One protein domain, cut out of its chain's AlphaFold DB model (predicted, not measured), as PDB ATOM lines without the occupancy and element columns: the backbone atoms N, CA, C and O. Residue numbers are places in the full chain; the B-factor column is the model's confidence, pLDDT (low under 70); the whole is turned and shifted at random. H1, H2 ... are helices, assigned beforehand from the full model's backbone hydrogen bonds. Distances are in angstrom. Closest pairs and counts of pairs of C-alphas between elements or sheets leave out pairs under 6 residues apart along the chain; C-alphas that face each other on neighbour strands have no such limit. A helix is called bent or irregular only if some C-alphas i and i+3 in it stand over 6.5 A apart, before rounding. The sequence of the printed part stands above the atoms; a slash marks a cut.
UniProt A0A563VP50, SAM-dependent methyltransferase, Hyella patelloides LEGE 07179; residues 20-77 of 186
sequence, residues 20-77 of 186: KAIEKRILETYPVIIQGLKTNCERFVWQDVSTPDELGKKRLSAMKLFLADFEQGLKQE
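Overview. This is residues 20 to 77 of the 186 residues of the protein "SAM-dependent methyltransferase" of Hyella patelloides LEGE 07179 (UniProt A0A563VP50). A loose helical hairpin: the long helix H2 runs alongside the shorter, bent helix H1, the two go opposite ways, and a long loop, residues 40 to 51, joins them at one end. At the other end residues 68 to 77, of which 68 to 75 belong to H2, stick out free past a kink in H2. The printed part has 58 residues, with two named helices, H1 then H2, and no named strand; the class is all helix. The whole is loose, with a radius of gyration of the C-alphas of 13.9 A, and elongated, spanning 42 by 23 by 15 A.

Arrangement. H2, residues 52 to 75, is irregular, with C-alphas 68 and 71 7.3 A apart, and has a kink of 38 degrees near residue 69. H1, residues 20 to 39, was assigned as one helix by its hydrogen bonds but is bent, with C-alphas 28 and 31 7.0 A apart; its arms are H1a, residues 20 to 28, and H1b, residues 31 to 39. The arms stand at a shallow tilt of 34 degrees, only just short of steep. H1b and H2 form a helical hairpin and touch, H2 with residues 52 to 56 alone; the closest C-alphas, of Leu 37 and Pro 52, are 5.9 A apart. They run opposite ways at a steep tilt of 35.1 degrees, only just past shallow. H1a and H2 are close but not clearly touching, the closest C-alphas being those of Glu 23 and Leu 67, 7.4 A apart. They run opposite ways at a shallow tilt of 11 degrees. Every O i to N i+4 pair is within hydrogen-bond range in H1a and H1b, and 18 of 20 are in H2.

Along the chain. H2 measures 35.0 A from C-alpha 52 at (42.585, -26.339, 45.752) to C-alpha 75 at (8.604, -22.878, 38.336). H1a measures 12.3 A and begins at C-alpha 20, (19.314, -17.405, 49.607); H1b measures 12.1 A.

Size, cuts and confidence. The two C-alphas farthest apart are those of Glu 42 and Lys 75, 42.6 A. The link from H1 to H2 is long, 12 residues. The printed part has no cut. Its mean pLDDT is 93.1, and no printed residue is under 70.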
ATOM      1  N   LYS A  20      18.564 -18.077  48.529       94.88
ATOM      2  CA  LYS A  20      19.314 -17.405  49.607       94.88
ATOM      3  C   LYS A  20      19.744 -18.353  50.731       94.88
ATOM      4  O   LYS A  20      20.849 -18.223  51.251       94.88
ATOM      5  N   ALA A  21      18.888 -19.298  51.129       94.88
ATOM      6  CA  ALA A  21      19.233 -20.275  52.162       94.88
ATOM      7  C   ALA A  21      20.320 -21.249  51.680       94.88
ATOM      8  O   ALA A  21      21.243 -21.561  52.433       94.88
ATOM      9  N   ILE A  22      20.238 -21.686  50.419       95.38
ATOM     10  CA  ILE A  22      21.250 -22.554  49.804       95.38
ATOM     11  C   ILE A  22      22.577 -21.800  49.656       95.38
ATOM     12  O   ILE A  22      23.619 -22.321  50.043       95.38
ATOM     13  N   GLU A  23      22.543 -20.555  49.172       96.94
ATOM     14  CA  GLU A  23      23.722 -19.694  49.049       96.94
ATOM     15  C   GLU A  23      24.422 -19.497  50.395       96.94
ATOM     16  O   GLU A  23      25.629 -19.710  50.500       96.94
ATOM     17  N   LYS A  24      23.662 -19.179  51.450       96.88
ATOM     18  CA  LYS A  24      24.203 -19.060  52.806       96.88
ATOM     19  C   LYS A  24      24.944 -20.335  53.221       96.88
ATOM     20  O   LYS A  24      26.086 -20.258  53.665       96.88
ATOM     21  N   ARG A  25      24.336 -21.510  53.016       96.31
ATOM     22  CA  ARG A  25      24.958 -22.794  53.371       96.31
ATOM     23  C   ARG A  25      26.215 -23.085  52.549       96.31
ATOM     24  O   ARG A  25      27.179 -23.630  53.089       96.31
ATOM     25  N   ILE A  26      26.235 -22.709  51.272       95.56
ATOM     26  CA  ILE A  26      27.424 -22.817  50.418       95.56
ATOM     27  C   ILE A  26      28.560 -21.976  50.998       95.56
ATOM     28  O   ILE A  26      29.653 -22.496  51.201       95.56
ATOM     29  N   LEU A  27      28.304 -20.704  51.317       95.75
ATOM     30  CA  LEU A  27      29.329 -19.795  51.838       95.75
ATOM     31  C   LEU A  27      29.865 -20.236  53.206       95.75
ATOM     32  O   LEU A  27      31.062 -20.128  53.452       95.75
ATOM     33  N   GLU A  28      29.008 -20.785  54.070       96.50
ATOM     34  CA  GLU A  28      29.410 -21.332  55.372       96.50
ATOM     35  C   GLU A  28      30.293 -22.580  55.252       96.50
ATOM     36  O   GLU A  28      31.228 -22.765  56.027       96.50
ATOM     37  N   THR A  29      29.996 -23.456  54.291       94.31
ATOM     38  CA  THR A  29      30.712 -24.732  54.128       94.31
ATOM     39  C   THR A  29      31.954 -24.610  53.247       94.31
ATOM     40  O   THR A  29      32.881 -25.407  53.390       94.31
ATOM     41  N   TYR A  30      32.020 -23.601  52.377       94.75
ATOM     42  CA  TYR A  30      33.115 -23.409  51.428       94.75
ATOM     43  C   TYR A  30      34.508 -23.417  52.086       94.75
ATOM     44  O   TYR A  30      35.340 -24.213  51.644       94.75
ATOM     45  N   PRO A  31      34.794 -22.650  53.162       94.19
ATOM     46  CA  PRO A  31      36.116 -22.663  53.792       94.19
ATOM     47  C   PRO A  31      36.515 -24.047  54.310       94.19
ATOM     48  O   PRO A  31      37.665 -24.451  54.155       94.19
ATOM     49  N   VAL A  32      35.556 -24.797  54.866       93.50
ATOM     50  CA  VAL A  32      35.779 -26.153  55.391       93.50
ATOM     51  C   VAL A  32      36.157 -27.110  54.261       93.50
ATOM     52  O   VAL A  32      37.114 -27.869  54.390       93.50
ATOM     53  N   ILE A  33      35.456 -27.038  53.126       90.50
ATOM     54  CA  ILE A  33      35.753 -27.871  51.954       90.50
ATOM     55  C   ILE A  33      37.129 -27.537  51.372       90.50
ATOM     56  O   ILE A  33      37.902 -28.449  51.088       90.50
ATOM     57  N   ILE A  34      37.466 -26.251  51.213       93.88
ATOM     58  CA  ILE A  34      38.786 -25.846  50.705       93.88
ATOM     59  C   ILE A  34      39.898 -26.278  51.657       93.88
ATOM     60  O   ILE A  34      40.929 -26.774  51.200       93.88
ATOM     61  N   GLN A  35      39.689 -26.154  52.967       93.38
ATOM     62  CA  GLN A  35      40.657 -26.636  53.943       93.38
ATOM     63  C   GLN A  35      40.827 -28.158  53.858       93.38
ATOM     64  O   GLN A  35      41.958 -28.633  53.839       93.38
ATOM     65  N   GLY A  36      39.737 -28.918  53.721       90.69
ATOM     66  CA  GLY A  36      39.791 -30.369  53.518       90.69
ATOM     67  C   GLY A  36      40.573 -30.769  52.263       90.69
ATOM     68  O   GLY A  36      41.385 -31.691  52.318       90.69
ATOM     69  N   LEU A  37      40.402 -30.034  51.158       91.25
ATOM     70  CA  LEU A  37      41.180 -30.234  49.930       91.25
ATOM     71  C   LEU A  37      42.673 -29.944  50.131       91.25
ATOM     72  O   LEU A  37      43.506 -30.685  49.622       91.25
ATOM     73  N   LYS A  38      43.013 -28.879  50.869       92.81
ATOM     74  CA  LYS A  38      44.407 -28.522  51.184       92.81
ATOM     75  C   LYS A  38      45.068 -29.575  52.070       92.81
ATOM     76  O   LYS A  38      46.195 -29.967  51.793       92.81
ATOM     77  N   THR A  39      44.358 -30.051  53.092       93.00
ATOM     78  CA  THR A  39      44.857 -31.066  54.030       93.00
ATOM     79  C   THR A  39      45.092 -32.423  53.364       93.00
ATOM     80  O   THR A  39      46.000 -33.129  53.773       93.00
ATOM     81  N   ASN A  40      44.301 -32.774  52.346       89.25
ATOM     82  CA  ASN A  40      44.370 -34.069  51.658       89.25
ATOM     83  C   ASN A  40      44.859 -33.930  50.207       89.25
ATOM     84  O   ASN A  40      44.438 -34.688  49.332       89.25
ATOM     85  N   CYS A  41      45.675 -32.914  49.915       89.69
ATOM     86  CA  CYS A  41      46.069 -32.539  48.554       89.69
ATOM     87  C   CYS A  41      46.662 -33.722  47.763       89.69
ATOM     88  O   CYS A  41      46.404 -33.891  46.571       89.69
ATOM     89  N   GLU A  42      47.402 -34.589  48.447       90.75
ATOM     90  CA  GLU A  42      48.026 -35.794  47.914       90.75
ATOM     91  C   GLU A  42      47.031 -36.877  47.480       90.75
ATOM     92  O   GLU A  42      47.428 -37.806  46.778       90.75
ATOM     93  N   ARG A  43      45.753 -36.783  47.862       89.50
ATOM     94  CA  ARG A  43      44.701 -37.750  47.505       89.50
ATOM     95  C   ARG A  43      43.956 -37.396  46.222       89.50
ATOM     96  O   ARG A  43      43.107 -38.173  45.785       89.50
ATOM     97  N   PHE A  44      44.285 -36.268  45.599       90.56
ATOM     98  CA  PHE A  44      43.640 -35.807  44.371       90.56
ATOM     99  C   PHE A  44      44.589 -35.791  43.175       90.56
ATOM    100  O   PHE A  44      45.815 -35.841  43.306       90.56
ATOM    101  N   VAL A  45      43.981 -35.729  41.996       90.62
ATOM    102  CA  VAL A  45      44.629 -35.542  40.703       90.62
ATOM    103  C   VAL A  45      44.435 -34.082  40.285       90.62
ATOM    104  O   VAL A  45      43.310 -33.598  40.189       90.62
ATOM    105  N   TRP A  46      45.541 -33.375  40.042       90.38
ATOM    106  CA  TRP A  46      45.566 -31.928  39.770       90.38
ATOM    107  C   TRP A  46      45.921 -31.600  38.310       90.38
ATOM    108  O   TRP A  46      46.668 -30.663  38.039       90.38
ATOM    109  N   GLN A  47      45.432 -32.410  37.363       84.38
ATOM    110  CA  GLN A  47      45.713 -32.234  35.929       84.38
ATOM    111  C   GLN A  47      44.862 -31.104  35.318       84.38
ATOM    112  O   GLN A  47      45.414 -30.136  34.802       84.38
ATOM    113  N   ASP A  48      43.531 -31.173  35.453       80.06
ATOM    114  CA  ASP A  48      42.591 -30.187  34.874       80.06
ATOM    115  C   ASP A  48      42.369 -28.938  35.744       80.06
ATOM    116  O   ASP A  48      41.762 -27.937  35.335       80.06
ATOM    117  N   VAL A  49      42.792 -29.020  37.002       81.62
ATOM    118  CA  VAL A  49      42.691 -27.956  37.996       81.62
ATOM    119  C   VAL A  49      43.962 -28.001  38.818       81.62
ATOM    120  O   VAL A  49      44.260 -29.035  39.404       81.62
ATOM    121  N   SER A  50      44.721 -26.911  38.858       84.62
ATOM    122  CA  SER A  50      46.099 -26.967  39.354       84.62
ATOM    123  C   SER A  50      46.213 -26.741  40.861       84.62
ATOM    124  O   SER A  50      47.249 -27.047  41.446       84.62
ATOM    125  N   THR A  51      45.181 -26.189  41.512       90.12
ATOM    126  CA  THR A  51      45.212 -25.909  42.959       90.12
ATOM    127  C   THR A  51      43.848 -26.083  43.641       90.12
ATOM    128  O   THR A  51      42.807 -25.886  43.001       90.12
ATOM    129  N   PRO A  52      43.818 -26.350  44.964       91.44
ATOM    130  CA  PRO A  52      42.585 -26.339  45.752       91.44
ATOM    131  C   PRO A  52      41.777 -25.042  45.623       91.44
ATOM    132  O   PRO A  52      40.549 -25.082  45.554       91.44
ATOM    133  N   ASP A  53      42.450 -23.888  45.560       91.75
ATOM    134  CA  ASP A  53      41.781 -22.588  45.466       91.75
ATOM    135  C   ASP A  53      41.160 -22.366  44.075       91.75
ATOM    136  O   ASP A  53      40.058 -21.824  43.966       91.75
ATOM    137  N   GLU A  54      41.821 -22.817  43.004       92.69
ATOM    138  CA  GLU A  54      41.250 -22.804  41.652       92.69
ATOM    139  C   GLU A  54      40.028 -23.729  41.554       92.69
ATOM    140  O   GLU A  54      38.985 -23.329  41.028       92.69
ATOM    141  N   LEU A  55      40.114 -24.932  42.132       92.69
ATOM    142  CA  LEU A  55      38.986 -25.860  42.206       92.69
ATOM    143  C   LEU A  55      37.814 -25.254  42.966       92.69
ATOM    144  O   LEU A  55      36.667 -25.353  42.525       92.69
ATOM    145  N   GLY A  56      38.108 -24.598  44.085       93.31
ATOM    146  CA  GLY A  56      37.134 -23.845  44.855       93.31
ATOM    147  C   GLY A  56      36.405 -22.813  44.007       93.31
ATOM    148  O   GLY A  56      35.176 -22.821  43.942       93.31
ATOM    149  N   LYS A  57      37.148 -21.978  43.272       93.44
ATOM    150  CA  LYS A  57      36.571 -20.967  42.373       93.44
ATOM    151  C   LYS A  57      35.708 -21.589  41.271       93.44
ATOM    152  O   LYS A  57      34.610 -21.084  41.020       93.44
ATOM    153  N   LYS A  58      36.154 -22.686  40.643       93.81
ATOM    154  CA  LYS A  58      35.368 -23.430  39.637       93.81
ATOM    155  C   LYS A  58      34.056 -23.952  40.236       93.81
ATOM    156  O   LYS A  58      32.986 -23.679  39.694       93.81
ATOM    157  N   ARG A  59      34.113 -24.615  41.398       93.56
ATOM    158  CA  ARG A  59      32.927 -25.134  42.108       93.56
ATOM    159  C   ARG A  59      31.966 -24.020  42.520       93.56
ATOM    160  O   ARG A  59      30.769 -24.138  42.284       93.56
ATOM    161  N   LEU A  60      32.481 -22.917  43.063       95.12
ATOM    162  CA  LEU A  60      31.667 -21.764  43.447       95.12
ATOM    163  C   LEU A  60      30.995 -21.113  42.229       95.12
ATOM    164  O   LEU A  60      29.849 -20.684  42.313       95.12
ATOM    165  N   SER A  61      31.677 -21.071  41.084       96.19
ATOM    166  CA  SER A  61      31.097 -20.559  39.837       96.19
ATOM    167  C   SER A  61      29.946 -21.442  39.348       96.19
ATOM    168  O   SER A  61      28.880 -20.922  39.025       96.19
ATOM    169  N   ALA A  62      30.102 -22.769  39.380       95.88
ATOM    170  CA  ALA A  62      29.020 -23.700  39.056       95.88
ATOM    171  C   ALA A  62      27.821 -23.560  40.014       95.88
ATOM    172  O   ALA A  62      26.671 -23.545  39.579       95.88
ATOM    173  N   MET A  63      28.081 -23.378  41.312       96.31
ATOM    174  CA  MET A  63      27.038 -23.119  42.308       96.31
ATOM    175  C   MET A  63      26.282 -21.813  42.037       96.31
ATOM    176  O   MET A  63      25.062 -21.782  42.161       96.31
ATOM    177  N   LYS A  64      26.976 -20.747  41.618       96.50
ATOM    178  CA  LYS A  64      26.336 -19.482  41.219       96.50
ATOM    179  C   LYS A  64      25.434 -19.653  39.995       96.50
ATOM    180  O   LYS A  64      24.337 -19.104  39.987       96.50
ATOM    181  N   LEU A  65      25.863 -20.433  38.998       97.88
ATOM    182  CA  LEU A  65      25.032 -20.755  37.831       97.88
ATOM    183  C   LEU A  65      23.763 -21.515  38.240       97.88
ATOM    184  O   LEU A  65      22.672 -21.150  37.815       97.88
ATOM    185  N   PHE A  66      23.894 -22.515  39.116       96.81
ATOM    186  CA  PHE A  66      22.745 -23.219  39.688       96.81
ATOM    187  C   PHE A  66      21.795 -22.262  40.426       96.81
ATOM    188  O   PHE A  66      20.596 -22.287  40.177       96.81
ATOM    189  N   LEU A  67      22.313 -21.395  41.304       97.19
ATOM    190  CA  LEU A  67      21.492 -20.462  42.084       97.19
ATOM    191  C   LEU A  67      20.738 -19.459  41.201       97.19
ATOM    192  O   LEU A  67      19.582 -19.156  41.489       97.19
ATOM    193  N   ALA A  68      21.368 -18.977  40.125       97.19
ATOM    194  CA  ALA A  68      20.733 -18.087  39.155       97.19
ATOM    195  C   ALA A  68      19.580 -18.772  38.398       97.19
ATOM    196  O   ALA A  68      18.593 -18.127  38.052       97.19
ATOM    197  N   ASP A  69      19.694 -20.079  38.165       97.25
ATOM    198  CA  ASP A  69      18.687 -20.884  37.479       97.25
ATOM    199  C   ASP A  69      17.578 -21.407  38.417       97.25
ATOM    200  O   ASP A  69      16.443 -21.632  37.992       97.25
ATOM    201  N   PHE A  70      17.879 -21.564  39.709       95.75
ATOM    202  CA  PHE A  70      17.085 -22.338  40.662       95.75
ATOM    203  C   PHE A  70      15.617 -21.907  40.769       95.75
ATOM    204  O   PHE A  70      14.718 -22.745  40.676       95.75
ATOM    205  N   GLU A  71      15.340 -20.611  40.936       93.38
ATOM    206  CA  GLU A  71      13.963 -20.124  41.109       93.38
ATOM    207  C   GLU A  71      13.104 -20.343  39.860       93.38
ATOM    208  O   GLU A  71      11.931 -20.714  39.959       93.38
ATOM    209  N   GLN A  72      13.686 -20.142  38.676       94.88
ATOM    210  CA  GLN A  72      13.000 -20.397  37.415       94.88
ATOM    211  C   GLN A  72      12.851 -21.902  37.170       94.88
ATOM    212  O   GLN A  72      11.787 -22.350  36.744       94.88
ATOM    213  N   GLY A  73      13.872 -22.694  37.499       95.25
ATOM    214  CA  GLY A  73      13.824 -24.149  37.411       95.25
ATOM    215  C   GLY A  73      12.774 -24.778  38.324       95.25
ATOM    216  O   GLY A  73      12.146 -25.754  37.924       95.25
ATOM    217  N   LEU A  74      12.507 -24.196  39.499       93.31
ATOM    218  CA  LEU A  74      11.398 -24.612  40.364       93.31
ATOM    219  C   LEU A  74      10.038 -24.369  39.701       93.31
ATOM    220  O   LEU A  74       9.183 -25.247  39.720       93.31
ATOM    221  N   LYS A  75       9.843 -23.199  39.073       92.25
ATOM    222  CA  LYS A  75       8.604 -22.878  38.336       92.25
ATOM    223  C   LYS A  75       8.401 -23.771  37.109       92.25
ATOM    224  O   LYS A  75       7.268 -23.997  36.709       92.25
ATOM    225  N   GLN A  76       9.495 -24.255  36.521       95.56
ATOM    226  CA  GLN A  76       9.513 -25.174  35.379       95.56
ATOM    227  C   GLN A  76       9.527 -26.655  35.787       95.56
ATOM    228  O   GLN A  76       9.709 -27.508  34.925       95.56
ATOM    229  N   GLU A  77       9.405 -26.965  37.082       92.75
ATOM    230  CA  GLU A  77       9.415 -28.335  37.617       92.75
ATOM    231  C   GLU A  77      10.697 -29.138  37.315       92.75
ATOM    232  O   GLU A  77      10.715 -30.365  37.402       92.75
TER     233      GLU A  77